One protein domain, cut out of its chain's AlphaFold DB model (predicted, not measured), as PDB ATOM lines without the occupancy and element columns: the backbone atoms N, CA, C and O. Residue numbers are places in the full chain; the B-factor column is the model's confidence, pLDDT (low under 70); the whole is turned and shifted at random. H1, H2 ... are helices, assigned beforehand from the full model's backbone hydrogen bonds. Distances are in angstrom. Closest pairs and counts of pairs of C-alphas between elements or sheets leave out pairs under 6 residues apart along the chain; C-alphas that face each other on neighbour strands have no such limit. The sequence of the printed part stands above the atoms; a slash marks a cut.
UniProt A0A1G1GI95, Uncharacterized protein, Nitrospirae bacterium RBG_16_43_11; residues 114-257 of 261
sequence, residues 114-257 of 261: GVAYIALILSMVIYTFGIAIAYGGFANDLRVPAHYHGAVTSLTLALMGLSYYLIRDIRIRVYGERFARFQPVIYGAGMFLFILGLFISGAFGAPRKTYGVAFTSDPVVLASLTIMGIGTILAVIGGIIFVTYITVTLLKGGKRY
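This is residues 114 to 257 of the 261 residues of an uncharacterized protein of Nitrospirae bacterium RBG_16_43_11 (UniProt A0A1G1GI95). This is a long rod: a four-helix up-and-down bundle of H1, H2, H4 and H6, in which each helix runs against the one before it. H1 and H2 make a hairpin, H4 packs on both, and H6, the longest helix, packs on H4 on the side away from H1. The short H3 lies just before H4, and the short H5 just before H6 near one end of the rod. The 144 printed residues hold six named helices, H1 to H6 in chain order, and no named strand: the class is all helix. The whole is only just compact, close to loose, with a radius of gyration of the C-alphas of 17.5 A, and spans 57 by 28 by 22 A.

Begin at H1, residues 115 to 135, and go on to H2, residues 143 to 170: they form a helical hairpin and touch, closest at the C-alphas of Gly 130 and Gly 150, 4.0 A apart, opposite ways at a shallow tilt of 19 degrees. Next look at H3, residues 177 to 180, which is close to H1 but not clearly touching, with the C-alphas of Val 115 and Ala 180 closest at 6.7 A. H4, residues 182 to 203, touches H1 the same way at a shallow tilt of 9 degrees, closest at the C-alphas of Ala 119 and Pro 184, 5.7 A. H4 also touches H2, opposite ways at a shallow tilt of 10 degrees, closest at the C-alphas of Ala 146 and Ile 195, 4.7 A. H5, residues 214 to 217, is apart from H4. H6, residues 219 to 252, touches H4 opposite ways at a shallow tilt of 27 degrees, closest at the C-alphas of Gly 190 and Gly 231, 3.9 A. With its residues 242 to 250 alone H6 touches H2, closest at the C-alphas of Met 160 and Phe 242, 7.2 A; H1 and H6 are apart. In H1, H4 and H6 every O i to N i+4 pair is within hydrogen-bond range, in H2 18 of 24 are, and H3 and H5 are too short for such a pair.

Find C-alpha 115 at (309.820, 218.437, 153.441); from there H1 runs 29.8 A. H2 runs 40.5 A, with a kink of 35 degrees near residue 164. H4 runs 31.2 A from C-alpha 182, while H3 and H5 have four residues each. H6 runs 49.1 A to C-alpha 252 at (298.143, 234.359, 161.132).

Look for the two C-alphas farthest apart at Ser 217 and Tyr 257, 59.3 A. The printed part has no cut, and no link is long. Its mean pLDDT is 94.4, and no printed residue is under 70.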
ATOM      1  N   GLY A 114     313.011 215.658 155.992       92.75
ATOM      2  CA  GLY A 114     312.315 216.931 155.921       92.75
ATOM      3  C   GLY A 114     311.512 217.074 154.631       92.75
ATOM      4  O   GLY A 114     311.635 216.285 153.692       92.75
ATOM      5  N   VAL A 115     310.700 218.130 154.578       94.81
ATOM      6  CA  VAL A 115     309.820 218.437 153.441       94.81
ATOM      7  C   VAL A 115     310.602 218.525 152.129       94.81
ATOM      8  O   VAL A 115     310.168 217.937 151.142       94.81
ATOM      9  N   ALA A 116     311.764 219.191 152.119       95.75
ATOM     10  CA  ALA A 116     312.581 219.330 150.914       95.75
ATOM     11  C   ALA A 116     313.020 217.979 150.339       95.75
ATOM     12  O   ALA A 116     312.827 217.727 149.152       95.75
ATOM     13  N   TYR A 117     313.547 217.095 151.191       96.62
ATOM     14  CA  TYR A 117     313.964 215.752 150.795       96.62
ATOM     15  C   TYR A 117     312.795 214.934 150.243       96.62
ATOM     16  O   TYR A 117     312.884 214.372 149.153       96.62
ATOM     17  N   ILE A 118     311.681 214.893 150.982       96.88
ATOM     18  CA  ILE A 118     310.509 214.092 150.619       96.88
ATOM     19  C   ILE A 118     309.905 214.584 149.300       96.88
ATOM     20  O   ILE A 118     309.669 213.778 148.401       96.88
ATOM     21  N   ALA A 119     309.680 215.894 149.165       98.06
ATOM     22  CA  ALA A 119     309.103 216.477 147.958       98.06
ATOM     23  C   ALA A 119     310.014 216.269 146.742       98.06
ATOM     24  O   ALA A 119     309.516 215.905 145.679       98.06
ATOM     25  N   LEU A 120     311.333 216.433 146.901       98.44
ATOM     26  CA  LEU A 120     312.311 216.180 145.842       98.44
ATOM     27  C   LEU A 120     312.251 214.727 145.356       98.44
ATOM     28  O   LEU A 120     312.101 214.485 144.161       98.44
ATOM     29  N   ILE A 121     312.336 213.759 146.275       98.12
ATOM     30  CA  ILE A 121     312.345 212.335 145.921       98.12
ATOM     31  C   ILE A 121     311.032 211.911 145.271       98.12
ATOM     32  O   ILE A 121     311.055 211.329 144.188       98.12
ATOM     33  N   LEU A 122     309.891 212.220 145.890       98.50
ATOM     34  CA  LEU A 122     308.588 211.826 145.351       98.50
ATOM     35  C   LEU A 122     308.314 212.500 144.005       98.50
ATOM     36  O   LEU A 122     307.815 211.851 143.091       98.50
ATOM     37  N   SER A 123     308.704 213.767 143.844       98.81
ATOM     38  CA  SER A 123     308.611 214.470 142.566       98.81
ATOM     39  C   SER A 123     309.452 213.792 141.475       98.81
ATOM     40  O   SER A 123     308.925 213.523 140.397       98.81
ATOM     41  N   MET A 124     310.715 213.433 141.745       98.69
ATOM     42  CA  MET A 124     311.560 212.708 140.780       98.69
ATOM     43  C   MET A 124     311.004 211.323 140.432       98.69
ATOM     44  O   MET A 124     311.043 210.936 139.265       98.69
ATOM     45  N   VAL A 125     310.470 210.585 141.411       98.69
ATOM     46  CA  VAL A 125     309.851 209.267 141.185       98.69
ATOM     47  C   VAL A 125     308.626 209.391 140.281       98.69
ATOM     48  O   VAL A 125     308.536 208.690 139.277       98.69
ATOM     49  N   ILE A 126     307.713 210.312 140.598       98.75
ATOM     50  CA  ILE A 126     306.482 210.536 139.827       98.75
ATOM     51  C   ILE A 126     306.803 211.020 138.408       98.75
ATOM     52  O   ILE A 126     306.236 210.502 137.446       98.75
ATOM     53  N   TYR A 127     307.751 211.955 138.267       98.62
ATOM     54  CA  TYR A 127     308.204 212.430 136.961       98.62
ATOM     55  C   TYR A 127     308.781 211.283 136.134       98.62
ATOM     56  O   TYR A 127     308.348 211.048 135.010       98.62
ATOM     57  N   THR A 128     309.726 210.530 136.705       98.50
ATOM     58  CA  THR A 128     310.395 209.423 136.011       98.50
ATOM     59  C   THR A 128     309.391 208.360 135.584       98.50
ATOM     60  O   THR A 128     309.468 207.880 134.458       98.50
ATOM     61  N   PHE A 129     308.414 208.037 136.436       98.50
ATOM     62  CA  PHE A 129     307.344 207.105 136.090       98.50
ATOM     63  C   PHE A 129     306.483 207.629 134.930       98.50
ATOM     64  O   PHE A 129     306.280 206.916 133.951       98.50
ATOM     65  N   GLY A 130     306.056 208.895 134.973       97.94
ATOM     66  CA  GLY A 130     305.292 209.516 133.887       97.94
ATOM     67  C   GLY A 130     306.045 209.579 132.557       97.94
ATOM     68  O   GLY A 130     305.463 209.342 131.498       97.94
ATOM     69  N   ILE A 131     307.343 209.882 132.584       97.25
ATOM     70  CA  ILE A 131     308.166 209.927 131.370       97.25
ATOM     71  C   ILE A 131     308.481 208.520 130.853       97.25
ATOM     72  O   ILE A 131     308.456 208.314 129.643       97.25
ATOM     73  N   ALA A 132     308.685 207.531 131.728       97.38
ATOM     74  CA  ALA A 132     308.845 206.139 131.309       97.38
ATOM     75  C   ALA A 132     307.624 205.636 130.519       97.38
ATOM     76  O   ALA A 132     307.790 204.937 129.524       97.38
ATOM     77  N   ILE A 133     306.410 206.059 130.899       97.62
ATOM     78  CA  ILE A 133     305.182 205.761 130.145       97.62
ATOM     79  C   ILE A 133     305.230 206.372 128.735       97.62
ATOM     80  O   ILE A 133     304.878 205.691 127.777       97.62
ATOM     81  N   ALA A 134     305.696 207.618 128.580       95.12
ATOM     82  CA  ALA A 134     305.855 208.237 127.258       95.12
ATOM     83  C   ALA A 134     306.885 207.527 126.380       95.12
ATOM     84  O   ALA A 134     306.614 207.276 125.211       95.12
ATOM     85  N   TYR A 135     308.033 207.151 126.941       94.94
ATOM     86  CA  TYR A 135     309.068 206.429 126.195       94.94
ATOM     87  C   TYR A 135     308.636 205.009 125.821       94.94
ATOM     88  O   TYR A 135     309.068 204.493 124.795       94.94
ATOM     89  N   GLY A 136     307.776 204.386 126.632       94.75
ATOM     90  CA  GLY A 136     307.171 203.093 126.311       94.75
ATOM     91  C   GLY A 136     306.178 203.145 125.148       94.75
ATOM     92  O   GLY A 136     305.833 202.097 124.605       94.75
ATOM     93  N   GLY A 137     305.735 204.343 124.754       92.44
ATOM     94  CA  GLY A 137     304.718 204.542 123.731       92.44
ATOM     95  C   GLY A 137     303.315 204.159 124.207       92.44
ATOM     96  O   GLY A 137     303.104 203.284 125.052       92.44
ATOM     97  N   PHE A 138     302.313 204.828 123.651       92.44
ATOM     98  CA  PHE A 138     300.914 204.547 123.953       92.44
ATOM     99  C   PHE A 138     300.008 204.886 122.776       92.44
ATOM    100  O   PHE A 138     300.330 205.735 121.946       92.44
ATOM    101  N   ALA A 139     298.854 204.221 122.723       92.00
ATOM    102  CA  ALA A 139     297.785 204.613 121.822       92.00
ATOM    103  C   ALA A 139     296.996 205.791 122.423       92.00
ATOM    104  O   ALA A 139     297.356 206.378 123.445       92.00
ATOM    105  N   ASN A 140     295.891 206.152 121.777       93.56
ATOM    106  CA  ASN A 140     294.998 207.219 122.219       93.56
ATOM    107  C   ASN A 140     294.115 206.784 123.417       93.56
ATOM    108  O   ASN A 140     292.889 206.837 123.344       93.56
ATOM    109  N   ASP A 141     294.734 206.337 124.511       96.50
ATOM    110  CA  ASP A 141     294.098 205.699 125.676       96.50
ATOM    111  C   ASP A 141     294.506 206.362 127.013       96.50
ATOM    112  O   ASP A 141     295.107 207.443 127.022       96.50
ATOM    113  N   LEU A 142     294.138 205.761 128.155       97.50
ATOM    114  CA  LEU A 142     294.433 206.301 129.493       97.50
ATOM    115  C   LEU A 142     295.932 206.356 129.861       97.50
ATOM    116  O   LEU A 142     296.293 207.018 130.838       97.50
ATOM    117  N   ARG A 143     296.842 205.786 129.067       98.38
ATOM    118  CA  ARG A 143     298.286 206.008 129.251       98.38
ATOM    119  C   ARG A 143     298.702 207.435 128.899       98.38
ATOM    120  O   ARG A 143     299.635 207.946 129.515       98.38
ATOM    121  N   VAL A 144     297.977 208.115 128.001       97.56
ATOM    122  CA  VAL A 144     298.226 209.536 127.705       97.56
ATOM    123  C   VAL A 144     298.050 210.403 128.963       97.56
ATOM    124  O   VAL A 144     298.995 211.113 129.318       97.56
ATOM    125  N   PRO A 145     296.901 210.357 129.681       97.94
ATOM    126  CA  PRO A 145     296.767 211.045 130.956       97.94
ATOM    127  C   PRO A 145     297.699 210.539 132.042       97.94
ATOM    128  O   PRO A 145     298.213 211.367 132.789       97.94
ATOM    129  N   ALA A 146     298.003 209.241 132.108       98.62
ATOM    130  CA  ALA A 146     298.993 208.746 133.063       98.62
ATOM    131  C   ALA A 146     300.348 209.466 132.900       98.62
ATOM    132  O   ALA A 146     300.887 210.017 133.863       98.62
ATOM    133  N   HIS A 147     300.854 209.544 131.667       97.62
ATOM    134  CA  HIS A 147     302.105 210.226 131.350       97.62
ATOM    135  C   HIS A 147     302.098 211.701 131.781       97.62
ATOM    136  O   HIS A 147     302.953 212.118 132.572       97.62
ATOM    137  N   TYR A 148     301.146 212.501 131.282       96.31
ATOM    138  CA  TYR A 148     301.195 213.941 131.538       96.31
ATOM    139  C   TYR A 148     300.887 214.268 133.001       96.31
ATOM    140  O   TYR A 148     301.432 215.236 133.528       96.31
ATOM    141  N   HIS A 149     300.074 213.462 133.697       98.31
ATOM    142  CA  HIS A 149     299.889 213.633 135.135       98.31
ATOM    143  C   HIS A 149     301.191 213.361 135.889       98.31
ATOM    144  O   HIS A 149     301.500 214.118 136.808       98.31
ATOM    145  N   GLY A 150     302.001 212.381 135.480       98.25
ATOM    146  CA  GLY A 150     303.339 212.190 136.046       98.25
ATOM    147  C   GLY A 150     304.250 213.404 135.862       98.25
ATOM    148  O   GLY A 150     304.869 213.853 136.822       98.25
ATOM    149  N   ALA A 151     304.262 214.011 134.675       97.19
ATOM    150  CA  ALA A 151     305.085 215.193 134.412       97.19
ATOM    151  C   ALA A 151     304.588 216.473 135.120       97.19
ATOM    152  O   ALA A 151     305.379 217.253 135.645       97.19
ATOM    153  N   VAL A 152     303.275 216.720 135.141       97.25
ATOM    154  CA  VAL A 152     302.698 217.963 135.689       97.25
ATOM    155  C   VAL A 152     302.620 217.921 137.214       97.25
ATOM    156  O   VAL A 152     302.910 218.907 137.902       97.25
ATOM    157  N   THR A 153     302.231 216.778 137.782       98.06
ATOM    158  CA  THR A 153     302.053 216.687 139.236       98.06
ATOM    159  C   THR A 153     303.366 216.544 139.987       98.06
ATOM    160  O   THR A 153     303.426 216.964 141.143       98.06
ATOM    161  N   SER A 154     304.440 216.079 139.340       98.50
ATOM    162  CA  SER A 154     305.786 216.162 139.906       98.50
ATOM    163  C   SER A 154     306.215 217.615 140.122       98.50
ATOM    164  O   SER A 154     306.715 217.941 141.200       98.50
ATOM    165  N   LEU A 155     305.976 218.501 139.148       98.62
ATOM    166  CA  LEU A 155     306.238 219.934 139.281       98.62
ATOM    167  C   LEU A 155     305.378 220.559 140.369       98.62
ATOM    168  O   LEU A 155     305.898 221.268 141.228       98.62
ATOM    169  N   THR A 156     304.089 220.225 140.393       98.38
ATOM    170  CA  THR A 156     303.175 220.686 141.445       98.38
ATOM    171  C   THR A 156     303.678 220.286 142.837       98.38
ATOM    172  O   THR A 156     303.788 221.133 143.718       98.38
ATOM    173  N   LEU A 157     304.063 219.021 143.030       98.62
ATOM    174  CA  LEU A 157     304.586 218.519 144.303       98.62
ATOM    175  C   LEU A 157     305.914 219.186 144.694       98.62
ATOM    176  O   LEU A 157     306.114 219.524 145.861       98.62
ATOM    177  N   ALA A 158     306.812 219.411 143.734       98.69
ATOM    178  CA  ALA A 158     308.073 220.102 143.986       98.69
ATOM    179  C   ALA A 158     307.834 221.556 144.428       98.69
ATOM    180  O   ALA A 158     308.422 222.011 145.410       98.69
ATOM    181  N   LEU A 159     306.918 222.266 143.758       98.62
ATOM    182  CA  LEU A 159     306.519 223.629 144.113       98.62
ATOM    183  C   LEU A 159     305.821 223.692 145.476       98.62
ATOM    184  O   LEU A 159     306.109 224.597 146.261       98.62
ATOM    185  N   MET A 160     304.963 222.719 145.800       97.62
ATOM    186  CA  MET A 160     304.379 222.591 147.140       97.62
ATOM    187  C   MET A 160     305.481 222.452 148.193       97.62
ATOM    188  O   MET A 160     305.501 223.206 149.164       97.62
ATOM    189  N   GLY A 161     306.441 221.549 147.967       96.69
ATOM    190  CA  GLY A 161     307.602 221.360 148.835       96.69
ATOM    191  C   GLY A 161     308.406 222.644 149.039       96.69
ATOM    192  O   GLY A 161     308.726 222.994 150.174       96.69
ATOM    193  N   LEU A 162     308.682 223.377 147.957       97.19
ATOM    194  CA  LEU A 162     309.430 224.635 147.997       97.19
ATOM    195  C   LEU A 162     308.661 225.740 148.738       97.19
ATOM    196  O   LEU A 162     309.252 226.509 149.496       97.19
ATOM    197  N   SER A 163     307.337 225.784 148.589       95.81
ATOM    198  CA  SER A 163     306.478 226.800 149.211       95.81
ATOM    199  C   SER A 163     306.552 226.793 150.744       95.81
ATOM    200  O   SER A 163     306.471 227.852 151.363       95.81
ATOM    201  N   TYR A 164     306.783 225.632 151.371       93.44
ATOM    202  CA  TYR A 164     307.001 225.527 152.823       93.44
ATOM    203  C   TYR A 164     308.250 226.265 153.323       93.44
ATOM    204  O   TYR A 164     308.327 226.598 154.510       93.44
ATOM    205  N   TYR A 165     309.219 226.502 152.439       92.69
ATOM    206  CA  TYR A 165     310.430 227.260 152.735       92.69
ATOM    207  C   TYR A 165     310.251 228.730 152.362       92.69
ATOM    208  O   TYR A 165     310.467 229.580 153.217       92.69
ATOM    209  N   LEU A 166     309.719 229.026 151.170       93.19
ATOM    210  CA  LEU A 166     309.457 230.407 150.736       93.19
ATOM    211  C   LEU A 166     308.549 231.170 151.709       93.19
ATOM    212  O   LEU A 166     308.743 232.357 151.960       93.19
ATOM    213  N   ILE A 167     307.570 230.496 152.319       91.12
ATOM    214  CA  ILE A 167     306.680 231.151 153.282       91.12
ATOM    215  C   ILE A 167     307.404 231.604 154.562       91.12
ATOM    216  O   ILE A 167     306.975 232.575 155.184       91.12
ATOM    217  N   ARG A 168     308.512 230.954 154.946       87.25
ATOM    218  CA  ARG A 168     309.342 231.362 156.099       87.25
ATOM    219  C   ARG A 168     310.134 232.632 155.820       87.25
ATOM    220  O   ARG A 168     310.505 233.340 156.755       87.25
ATOM    221  N   ASP A 169     310.380 232.938 154.553       87.12
ATOM    222  CA  ASP A 169     311.082 234.161 154.181       87.12
ATOM    223  C   ASP A 169     310.171 235.383 154.342       87.12
ATOM    224  O   ASP A 169     310.645 236.461 154.671       87.12
ATOM    225  N   ILE A 170     308.851 235.216 154.223       87.50
ATOM    226  CA  ILE A 170     307.886 236.325 154.324       87.50
ATOM    227  C   ILE A 170     307.090 236.358 155.641       87.50
ATOM    228  O   ILE A 170     306.475 237.383 155.955       87.50
ATOM    229  N   ARG A 171     307.088 235.275 156.431       87.00
ATOM    230  CA  ARG A 171     306.353 235.167 157.707       87.00
ATOM    231  C   ARG A 171     307.275 234.860 158.878       87.00
ATOM    232  O   ARG A 171     308.207 234.076 158.754       87.00
ATOM    233  N   ILE A 172     306.977 235.460 160.032       80.06
ATOM    234  CA  ILE A 172     307.732 235.238 161.279       80.06
ATOM    235  C   ILE A 172     307.364 233.884 161.884       80.06
ATOM    236  O   ILE A 172     308.218 233.148 162.370       80.06
ATOM    237  N   ARG A 173     306.072 233.554 161.859       80.31
ATOM    238  CA  ARG A 173     305.514 232.349 162.455       80.31
ATOM    239  C   ARG A 173     304.896 231.470 161.387       80.31
ATOM    240  O   ARG A 173     304.103 231.926 160.567       80.31
ATOM    241  N   VAL A 174     305.208 230.185 161.466       82.44
ATOM    242  CA  VAL A 174     304.659 229.158 160.589       82.44
ATOM    243  C   VAL A 174     303.898 228.137 161.427       82.44
ATOM    244  O   VAL A 174     304.347 227.748 162.503       82.44
ATOM    245  N   TYR A 175     302.709 227.747 160.971       81.44
ATOM    246  CA  TYR A 175     301.799 226.883 161.728       81.44
ATOM    247  C   TYR A 175     301.786 225.471 161.151       81.44
ATOM    248  O   TYR A 175     301.802 225.316 159.943       81.44
ATOM    249  N   GLY A 176     301.700 224.437 161.995       76.81
ATOM    250  CA  GLY A 176     301.527 223.051 161.527       76.81
ATOM    251  C   GLY A 176     302.795 222.381 160.985       76.81
ATOM    252  O   GLY A 176     302.708 221.364 160.304       76.81
ATOM    253  N   GLU A 177     303.979 222.909 161.303       75.06
ATOM    254  CA  GLU A 177     305.278 222.448 160.784       75.06
ATOM    255  C   GLU A 177     305.528 220.940 160.976       75.06
ATOM    256  O   GLU A 177     306.047 220.272 160.084       75.06
ATOM    257  N   ARG A 178     305.075 220.366 162.100       75.81
ATOM    258  CA  ARG A 178     305.177 218.917 162.361       75.81
ATOM    259  C   ARG A 178     304.420 218.068 161.338       75.81
ATOM    260  O   ARG A 178     304.818 216.933 161.077       75.81
ATOM    261  N   PHE A 179     303.348 218.613 160.766       78.06
ATOM    262  CA  PHE A 179     302.497 217.927 159.800       78.06
ATOM    263  C   PHE A 179     302.867 218.226 158.346       78.06
ATOM    264  O   PHE A 179     302.517 217.446 157.460       78.06
ATOM    265  N   ALA A 180     303.646 219.286 158.102       84.50
ATOM    266  CA  ALA A 180     304.088 219.693 156.770       84.50
ATOM    267  C   ALA A 180     304.794 218.567 156.002       84.50
ATOM    268  O   ALA A 180     304.652 218.474 154.791       84.50
ATOM    269  N   ARG A 181     305.511 217.670 156.697       88.88
ATOM    270  CA  ARG A 181     306.181 216.511 156.078       88.88
ATOM    271  C   ARG A 181     305.235 215.403 155.615       88.88
ATOM    272  O   ARG A 181     305.594 214.666 154.707       88.88
ATOM    273  N   PHE A 182     304.048 215.272 156.211       93.62
ATOM    274  CA  PHE A 182     303.074 214.254 155.796       93.62
ATOM    275  C   PHE A 182     302.340 214.666 154.528       93.62
ATOM    276  O   PHE A 182     302.002 213.814 153.717       93.62
ATOM    277  N   GLN A 183     302.139 215.967 154.322       95.94
ATOM    278  CA  GLN A 183     301.466 216.485 153.138       95.94
ATOM    279  C   GLN A 183     302.091 216.010 151.808       95.94
ATOM    280  O   GLN A 183     301.348 215.436 151.010       95.94
ATOM    281  N   PRO A 184     303.406 216.168 151.548       96.69
ATOM    282  CA  PRO A 184     304.003 215.709 150.299       96.69
ATOM    283  C   PRO A 184     303.976 214.183 150.174       96.69
ATOM    284  O   PRO A 184     303.880 213.685 149.058       96.69
ATOM    285  N   VAL A 185     303.998 213.438 151.290       97.75
ATOM    286  CA  VAL A 185     303.825 211.973 151.279       97.75
ATOM    287  C   VAL A 185     302.417 211.599 150.830       97.75
ATOM    288  O   VAL A 185     302.273 210.802 149.911       97.75
ATOM    289  N   ILE A 186     301.386 212.192 151.435       98.19
ATOM    290  CA  ILE A 186     299.979 211.918 151.114       98.19
ATOM    291  C   ILE A 186     299.684 212.297 149.658       98.19
ATOM    292  O   ILE A 186     299.151 211.483 148.907       98.19
ATOM    293  N   TYR A 187     300.087 213.503 149.240       98.44
ATOM    294  CA  TYR A 187     299.887 213.966 147.868       98.44
ATOM    295  C   TYR A 187     300.669 213.116 146.862       98.44
ATOM    296  O   TYR A 187     300.109 212.668 145.866       98.44
ATOM    297  N   GLY A 188     301.956 212.868 147.124       98.44
ATOM    298  CA  GLY A 188     302.819 212.103 146.230       98.44
ATOM    299  C   GLY A 188     302.380 210.646 146.086       98.44
ATOM    300  O   GLY A 188     302.293 210.151 144.967       98.44
ATOM    301  N   ALA A 189     302.030 209.975 147.188       98.50
ATOM    302  CA  ALA A 189     301.485 208.618 147.148       98.50
ATOM    303  C   ALA A 189     300.136 208.575 146.416       98.50
ATOM    304  O   ALA A 189     299.926 207.708 145.571       98.50
ATOM    305  N   GLY A 190     299.251 209.543 146.684       98.69
ATOM    306  CA  GLY A 190     297.977 209.669 145.981       98.69
ATOM    307  C   GLY A 190     298.158 209.826 144.474       98.69
ATOM    308  O   GLY A 190     297.575 209.071 143.697       98.69
ATOM    309  N   MET A 191     299.038 210.735 144.051       98.75
ATOM    310  CA  MET A 191     299.333 210.935 142.634       98.75
ATOM    311  C   MET A 191     300.014 209.727 141.993       98.75
ATOM    312  O   MET A 191     299.707 209.406 140.848       98.75
ATOM    313  N   PHE A 192     300.888 209.019 142.710       98.75
ATOM    314  CA  PHE A 192     301.491 207.792 142.197       98.75
ATOM    315  C   PHE A 192     300.432 206.714 141.923       98.75
ATOM    316  O   PHE A 192     300.401 206.162 140.826       98.75
ATOM    317  N   LEU A 193     299.521 206.464 142.873       98.81
ATOM    318  CA  LEU A 193     298.410 205.519 142.688       98.81
ATOM    319  C   LEU A 193     297.465 205.958 141.565       98.81
ATOM    320  O   LEU A 193     297.045 205.133 140.758       98.81
ATOM    321  N   PHE A 194     297.181 207.259 141.477       98.81
ATOM    322  CA  PHE A 194     296.385 207.840 140.400       98.81
ATOM    323  C   PHE A 194     296.983 207.531 139.021       98.81
ATOM    324  O   PHE A 194     296.303 206.991 138.147       98.81
ATOM    325  N   ILE A 195     298.273 207.816 138.840       98.81
ATOM    326  CA  ILE A 195     298.983 207.584 137.577       98.81
ATOM    327  C   ILE A 195     299.091 206.086 137.280       98.81
ATOM    328  O   ILE A 195     298.881 205.678 136.141       98.81
ATOM    329  N   LEU A 196     299.385 205.264 138.291       98.81
ATOM    330  CA  LEU A 196     299.484 203.813 138.148       98.81
ATOM    331  C   LEU A 196     298.154 203.203 137.689       98.81
ATOM    332  O   LEU A 196     298.137 202.410 136.751       98.81
ATOM    333  N   GLY A 197     297.043 203.608 138.306       98.56
ATOM    334  CA  GLY A 197     295.712 203.146 137.928       98.56
ATOM    335  C   GLY A 197     295.342 203.530 136.493       98.56
ATOM    336  O   GLY A 197     294.845 202.689 135.743       98.56
ATOM    337  N   LEU A 198     295.656 204.761 136.069       98.44
ATOM    338  CA  LEU A 198     295.482 205.194 134.677       98.44
ATOM    339  C   LEU A 198     296.354 204.395 133.702       98.44
ATOM    340  O   LEU A 198     295.869 203.965 132.658       98.44
ATOM    341  N   PHE A 199     297.626 204.186 134.049       98.62
ATOM    342  CA  PHE A 199     298.579 203.458 133.217       98.62
ATOM    343  C   PHE A 199     298.118 202.023 132.965       98.62
ATOM    344  O   PHE A 199     298.035 201.615 131.809       98.62
ATOM    345  N   ILE A 200     297.775 201.284 134.026       98.50
ATOM    346  CA  ILE A 200     297.323 199.894 133.899       98.50
ATOM    347  C   ILE A 200     296.001 199.846 133.128       98.50
ATOM    348  O   ILE A 200     295.889 199.087 132.172       98.50
ATOM    349  N   SER A 201     295.033 200.708 133.452       97.69
ATOM    350  CA  SER A 201     293.751 200.742 132.731       97.69
ATOM    351  C   SER A 201     293.944 200.991 131.230       97.69
ATOM    352  O   SER A 201     293.365 200.294 130.402       97.69
ATOM    353  N   GLY A 202     294.793 201.956 130.859       97.50
ATOM    354  CA  GLY A 202     295.093 202.256 129.458       97.50
ATOM    355  C   GLY A 202     295.895 201.155 128.761       97.50
ATOM    356  O   GLY A 202     295.670 200.894 127.582       97.50
ATOM    357  N   ALA A 203     296.776 200.451 129.480       97.38
ATOM    358  CA  ALA A 203     297.481 199.281 128.954       97.38
ATOM    359  C   ALA A 203     296.522 198.127 128.599       97.38
ATOM    360  O   ALA A 203     296.802 197.375 127.670       97.38
ATOM    361  N   PHE A 204     295.375 198.044 129.280       96.81
ATOM    362  CA  PHE A 204     294.273 197.123 128.978       96.81
ATOM    363  C   PHE A 204     293.233 197.723 128.009       96.81
ATOM    364  O   PHE A 204     292.141 197.190 127.842       96.81
ATOM    365  N   GLY A 205     293.566 198.827 127.332       94.44
ATOM    366  CA  GLY A 205     292.753 199.397 126.256       94.44
ATOM    367  C   GLY A 205     291.639 200.339 126.710       94.44
ATOM    368  O   GLY A 205     290.829 200.750 125.878       94.44
ATOM    369  N   ALA A 206     291.588 200.727 127.991       96.56
ATOM    370  CA  ALA A 206     290.604 201.701 128.455       96.56
ATOM    371  C   ALA A 206     290.813 203.056 127.742       96.56
ATOM    372  O   ALA A 206     291.896 203.648 127.840       96.56
ATOM    373  N   PRO A 207     289.802 203.569 127.021       95.88
ATOM    374  CA  PRO A 207     289.953 204.758 126.196       95.88
ATOM    375  C   PRO A 207     289.998 206.028 127.052       95.88
ATOM    376  O   PRO A 207     289.413 206.105 128.132       95.88
ATOM    377  N   ARG A 208     290.644 207.079 126.537       94.88
ATOM    378  CA  ARG A 208     290.535 208.422 127.128       94.88
ATOM    379  C   ARG A 208     289.342 209.180 126.545       94.88
ATOM    380  O   ARG A 208     288.871 208.863 125.456       94.88
ATOM    381  N   LYS A 209     288.892 210.228 127.247       92.19
ATOM    382  CA  LYS A 209     287.831 211.150 126.786       92.19
ATOM    383  C   LYS A 209     286.522 210.438 126.388       92.19
ATOM    384  O   LYS A 209     285.835 210.875 125.473       92.19
ATOM    385  N   THR A 210     286.199 209.336 127.060       91.06
ATOM    386  CA  THR A 210     285.024 208.508 126.766       91.06
ATOM    387  C   THR A 210     284.113 208.466 127.986       91.06
ATOM    388  O   THR A 210     284.585 208.239 129.098       91.06
ATOM    389  N   TYR A 211     282.818 208.698 127.781       86.12
ATOM    390  CA  TYR A 211     281.800 208.547 128.820       86.12
ATOM    391  C   TYR A 211     281.337 207.087 128.923       86.12
ATOM    392  O   TYR A 211     281.389 206.337 127.950       86.12
ATOM    393  N   GLY A 212     280.824 206.703 130.094       86.56
ATOM    394  CA  GLY A 212     280.268 205.373 130.342       86.56
ATOM    395  C   GLY A 212     281.250 204.403 130.999       86.56
ATOM    396  O   GLY A 212     282.350 204.775 131.395       86.56
ATOM    397  N   VAL A 213     280.806 203.152 131.152       88.19
ATOM    398  CA  VAL A 213     281.487 202.117 131.955       88.19
ATOM    399  C   VAL A 213     281.741 200.824 131.177       88.19
ATOM    400  O   VAL A 213     282.111 199.814 131.765       88.19
ATOM    401  N   ALA A 214     281.559 200.830 129.853       90.31
ATOM    402  CA  ALA A 214     281.651 199.622 129.026       90.31
ATOM    403  C   ALA A 214     283.014 198.909 129.141       90.31
ATOM    404  O   ALA A 214     283.072 197.690 129.133       90.31
ATOM    405  N   PHE A 215     284.103 199.660 129.325       90.50
ATOM    406  CA  PHE A 215     285.457 199.127 129.523       90.50
ATOM    407  C   PHE A 215     285.706 198.575 130.940       90.50
ATOM    408  O   PHE A 215     286.736 197.958 131.182       90.50
ATOM    409  N   THR A 216     284.785 198.784 131.885       92.94
ATOM    410  CA  THR A 216     284.919 198.317 133.279       92.94
ATOM    411  C   THR A 216     284.370 196.909 133.507       92.94
ATOM    412  O   THR A 216     284.452 196.396 134.620       92.94
ATOM    413  N   SER A 217     283.839 196.259 132.465       93.62
ATOM    414  CA  SER A 217     283.562 194.820 132.509       93.62
ATOM    415  C   SER A 217     284.846 193.990 132.602       93.62
ATOM    416  O   SER A 217     284.799 192.855 133.066       93.62
ATOM    417  N   ASP A 218     285.985 194.546 132.171       96.31
ATOM    418  CA  ASP A 218     287.298 193.968 132.442       96.31
ATOM    419  C   ASP A 218     287.663 194.197 133.929       96.31
ATOM    420  O   ASP A 218     287.753 195.350 134.377       96.31
ATOM    421  N   PRO A 219     287.881 193.127 134.717       96.75
ATOM    422  CA  PRO A 219     288.142 193.246 136.147       96.75
ATOM    423  C   PRO A 219     289.477 193.934 136.464       96.75
ATOM    424  O   PRO A 219     289.587 194.584 137.505       96.75
ATOM    425  N   VAL A 220     290.482 193.840 135.585       97.94
ATOM    426  CA  VAL A 220     291.771 194.528 135.752       97.94
ATOM    427  C   VAL A 220     291.588 196.026 135.556       97.94
ATOM    428  O   VAL A 220     292.106 196.813 136.353       97.94
ATOM    429  N   VAL A 221     290.813 196.430 134.546       97.69
ATOM    430  CA  VAL A 221     290.470 197.841 134.324       97.69
ATOM    431  C   VAL A 221     289.682 198.387 135.513       97.69
ATOM    432  O   VAL A 221     290.049 199.425 136.062       97.69
ATOM    433  N   LEU A 222     288.652 197.676 135.982       97.06
ATOM    434  CA  LEU A 222     287.860 198.104 137.137       97.06
ATOM    435  C   LEU A 222     288.710 198.249 138.413       97.06
ATOM    436  O   LEU A 222     288.628 199.270 139.105       97.06
ATOM    437  N   ALA A 223     289.560 197.265 138.714       98.19
ATOM    438  CA  ALA A 223     290.461 197.320 139.865       98.19
ATOM    439  C   ALA A 223     291.460 198.484 139.750       98.19
ATOM    440  O   ALA A 223     291.677 199.223 140.711       98.19
ATOM    441  N   SER A 224     292.019 198.708 138.562       98.25
ATOM    442  CA  SER A 224     292.984 199.782 138.307       98.25
ATOM    443  C   SER A 224     292.354 201.171 138.408       98.25
ATOM    444  O   SER A 224     292.951 202.079 138.987       98.25
ATOM    445  N   LEU A 225     291.119 201.345 137.933       97.19
ATOM    446  CA  LEU A 225     290.357 202.582 138.121       97.19
ATOM    447  C   LEU A 225     289.954 202.796 139.585       97.19
ATOM    448  O   LEU A 225     289.900 203.936 140.046       97.19
ATOM    449  N   THR A 226     289.745 201.722 140.346       97.75
ATOM    450  CA  THR A 226     289.536 201.811 141.799       97.75
ATOM    451  C   THR A 226     290.803 202.310 142.499       97.75
ATOM    452  O   THR A 226     290.730 203.228 143.317       97.75
ATOM    453  N   ILE A 227     291.980 201.785 142.130       98.62
ATOM    454  CA  ILE A 227     293.283 202.286 142.607       98.62
ATOM    455  C   ILE A 227     293.454 203.764 142.246       98.62
ATOM    456  O   ILE A 227     293.852 204.562 143.098       98.62
ATOM    457  N   MET A 228     293.106 204.142 141.010       98.31
ATOM    458  CA  MET A 228     293.129 205.536 140.578       98.31
ATOM    459  C   MET A 228     292.248 206.406 141.485       98.31
ATOM    460  O   MET A 228     292.714 207.440 141.959       98.31
ATOM    461  N   GLY A 229     291.014 205.977 141.771       98.25
ATOM    462  CA  GLY A 229     290.078 206.694 142.640       98.25
ATOM    463  C   GLY A 229     290.587 206.872 144.073       98.25
ATOM    464  O   GLY A 229     290.508 207.971 144.624       98.25
ATOM    465  N   ILE A 230     291.192 205.833 144.663       98.69
ATOM    466  CA  ILE A 230     291.863 205.930 145.973       98.69
ATOM    467  C   ILE A 230     293.001 206.957 145.907       98.69
ATOM    468  O   ILE A 230     293.122 207.818 146.783       98.69
ATOM    469  N   GLY A 231     293.804 206.907 144.840       98.75
ATOM    470  CA  GLY A 231     294.862 207.876 144.576       98.75
ATOM    471  C   GLY A 231     294.347 209.314 144.505       98.75
ATOM    472  O   GLY A 231     294.922 210.204 145.134       98.75
ATOM    473  N   THR A 232     293.218 209.541 143.823       98.62
ATOM    474  CA  THR A 232     292.551 210.850 143.753       98.62
ATOM    475  C   THR A 232     292.173 211.364 145.137       98.62
ATOM    476  O   THR A 232     292.476 212.512 145.455       98.62
ATOM    477  N   ILE A 233     291.556 210.533 145.981       98.75
ATOM    478  CA  ILE A 233     291.146 210.935 147.336       98.75
ATOM    479  C   ILE A 233     292.367 211.367 148.156       98.75
ATOM    480  O   ILE A 233     292.361 212.439 148.763       98.75
ATOM    481  N   LEU A 234     293.444 210.576 148.128       98.56
ATOM    482  CA  LEU A 234     294.687 210.915 148.821       98.56
ATOM    483  C   LEU A 234     295.304 212.213 148.286       98.56
ATOM    484  O   LEU A 234     295.675 213.082 149.074       98.56
ATOM    485  N   ALA A 235     295.370 212.386 146.964       98.38
ATOM    486  CA  ALA A 235     295.899 213.601 146.351       98.38
ATOM    487  C   ALA A 235     295.086 214.845 146.751       98.38
ATOM    488  O   ALA A 235     295.669 215.868 147.113       98.38
ATOM    489  N   VAL A 236     293.752 214.749 146.774       98.38
ATOM    490  CA  VAL A 236     292.861 215.833 147.222       98.38
ATOM    491  C   VAL A 236     293.105 216.175 148.690       98.38
ATOM    492  O   VAL A 236     293.294 217.346 149.011       98.38
ATOM    493  N   ILE A 237     293.182 215.178 149.578       98.00
ATOM    494  CA  ILE A 237     293.500 215.400 150.998       98.00
ATOM    495  C   ILE A 237     294.862 216.095 151.136       98.00
ATOM    496  O   ILE A 237     294.981 217.093 151.847       98.00
ATOM    497  N   GLY A 238     295.883 215.626 150.415       96.88
ATOM    498  CA  GLY A 238     297.205 216.250 150.389       96.88
ATOM    499  C   GLY A 238     297.171 217.700 149.889       96.88
ATOM    500  O   GLY A 238     297.859 218.560 150.441       96.88
ATOM    501  N   GLY A 239     296.351 217.999 148.882       96.94
ATOM    502  CA  GLY A 239     296.133 219.359 148.384       96.94
ATOM    503  C   GLY A 239     295.446 220.258 149.414       96.94
ATOM    504  O   GLY A 239     295.906 221.372 149.662       96.94
ATOM    505  N   ILE A 240     294.401 219.760 150.081       96.62
ATOM    506  CA  ILE A 240     293.682 220.488 151.138       96.62
ATOM    507  C   ILE A 240     294.615 220.808 152.308       96.62
ATOM    508  O   ILE A 240     294.618 221.945 152.786       96.62
ATOM    509  N   ILE A 241     295.441 219.850 152.744       95.19
ATOM    510  CA  ILE A 241     296.429 220.081 153.809       95.19
ATOM    511  C   ILE A 241     297.381 221.215 153.407       95.19
ATOM    512  O   ILE A 241     297.611 222.123 154.205       95.19
ATOM    513  N   PHE A 242     297.889 221.198 152.171       95.62
ATOM    514  CA  PHE A 242     298.791 222.236 151.665       95.62
ATOM    515  C   PHE A 242     298.132 223.620 151.643       95.62
ATOM    516  O   PHE A 242     298.655 224.566 152.231       95.62
ATOM    517  N   VAL A 243     296.963 223.738 151.009       95.31
ATOM    518  CA  VAL A 243     296.248 225.018 150.886       95.31
ATOM    519  C   VAL A 243     295.879 225.565 152.261       95.31
ATOM    520  O   VAL A 243     296.074 226.753 152.522       95.31
ATOM    521  N   THR A 244     295.412 224.705 153.168       93.25
ATOM    522  CA  THR A 244     295.071 225.094 154.542       93.25
ATOM    523  C   THR A 244     296.305 225.597 155.283       93.25
ATOM    524  O   THR A 244     296.264 226.671 155.881       93.25
ATOM    525  N   TYR A 245     297.423 224.869 155.207       92.62
ATOM    526  CA  TYR A 245     298.683 225.261 155.835       92.62
ATOM    527  C   TYR A 245     299.155 226.641 155.365       92.62
ATOM    528  O   TYR A 245     299.468 227.509 156.188       92.62
ATOM    529  N   ILE A 246     299.193 226.848 154.045       93.00
ATOM    530  CA  ILE A 246     299.646 228.103 153.441       93.00
ATOM    531  C   ILE A 246     298.702 229.236 153.834       93.00
ATOM    532  O   ILE A 246     299.160 230.266 154.321       93.00
ATOM    533  N   THR A 247     297.391 229.029 153.717       93.12
ATOM    534  CA  THR A 247     296.381 230.048 154.037       93.12
ATOM    535  C   THR A 247     296.451 230.466 155.504       93.12
ATOM    536  O   THR A 247     296.544 231.655 155.807       93.12
ATOM    537  N   VAL A 248     296.483 229.507 156.434       92.31
ATOM    538  CA  VAL A 248     296.593 229.795 157.874       92.31
ATOM    539  C   VAL A 248     297.887 230.545 158.182       92.31
ATOM    540  O   VAL A 248     297.865 231.521 158.932       92.31
ATOM    541  N   THR A 249     299.004 230.135 157.580       91.69
ATOM    542  CA  THR A 249     300.297 230.796 157.788       91.69
ATOM    543  C   THR A 249     300.319 232.210 157.200       91.69
ATOM    544  O   THR A 249     300.837 233.124 157.834       91.69
ATOM    545  N   LEU A 250     299.708 232.448 156.037       91.38
ATOM    546  CA  LEU A 250     299.615 233.789 155.455       91.38
ATOM    547  C   LEU A 250     298.722 234.728 156.279       91.38
ATOM    548  O   LEU A 250     299.056 235.903 156.428       91.38
ATOM    549  N   LEU A 251     297.620 234.223 156.836       91.50
ATOM    550  CA  LEU A 251     296.683 235.034 157.617       91.50
ATOM    551  C   LEU A 251     297.168 235.294 159.049       91.50
ATOM    552  O   LEU A 251     296.976 236.388 159.569       91.50
ATOM    553  N   LYS A 252     297.803 234.308 159.695       89.69
ATOM    554  CA  LYS A 252     298.143 234.359 161.132       89.69
ATOM    555  C   LYS A 252     299.644 234.437 161.428       89.69
ATOM    556  O   LYS A 252     300.028 234.506 162.595       89.69
ATOM    557  N   GLY A 253     300.504 234.351 160.414       81.38
ATOM    558  CA  GLY A 253     301.953 234.149 160.563       81.38
ATOM    559  C   GLY A 253     302.797 235.371 160.908       81.38
ATOM    560  O   GLY A 253     304.015 235.237 160.967       81.38
ATOM    561  N   GLY A 254     302.203 236.552 161.118       81.69
ATOM    562  CA  GLY A 254     302.945 237.818 161.237       81.69
ATOM    563  C   GLY A 254     303.736 238.156 159.960       81.69
ATOM    564  O   GLY A 254     304.152 237.271 159.214       81.69
ATOM    565  N   LYS A 255     303.924 239.434 159.627       81.06
ATOM    566  CA  LYS A 255     304.789 239.806 158.490       81.06
ATOM    567  C   LYS A 255     306.237 239.860 158.963       81.06
ATOM    568  O   LYS A 255     306.498 240.437 160.008       81.06
ATOM    569  N   ARG A 256     307.162 239.245 158.217       79.44
ATOM    570  CA  ARG A 256     308.599 239.286 158.545       79.44
ATOM    571  C   ARG A 256     309.257 240.611 158.172       79.44
ATOM    572  O   ARG A 256     310.175 241.044 158.853       79.44
ATOM    573  N   TYR A 257     308.751 241.243 157.121       76.00
ATOM    574  CA  TYR A 257     309.137 242.579 156.703       76.00
ATOM    575  C   TYR A 257     307.895 243.466 156.783       76.00
ATOM    576  O   TYR A 257     306.885 243.181 156.131       76.00
TER     577      TYR A 257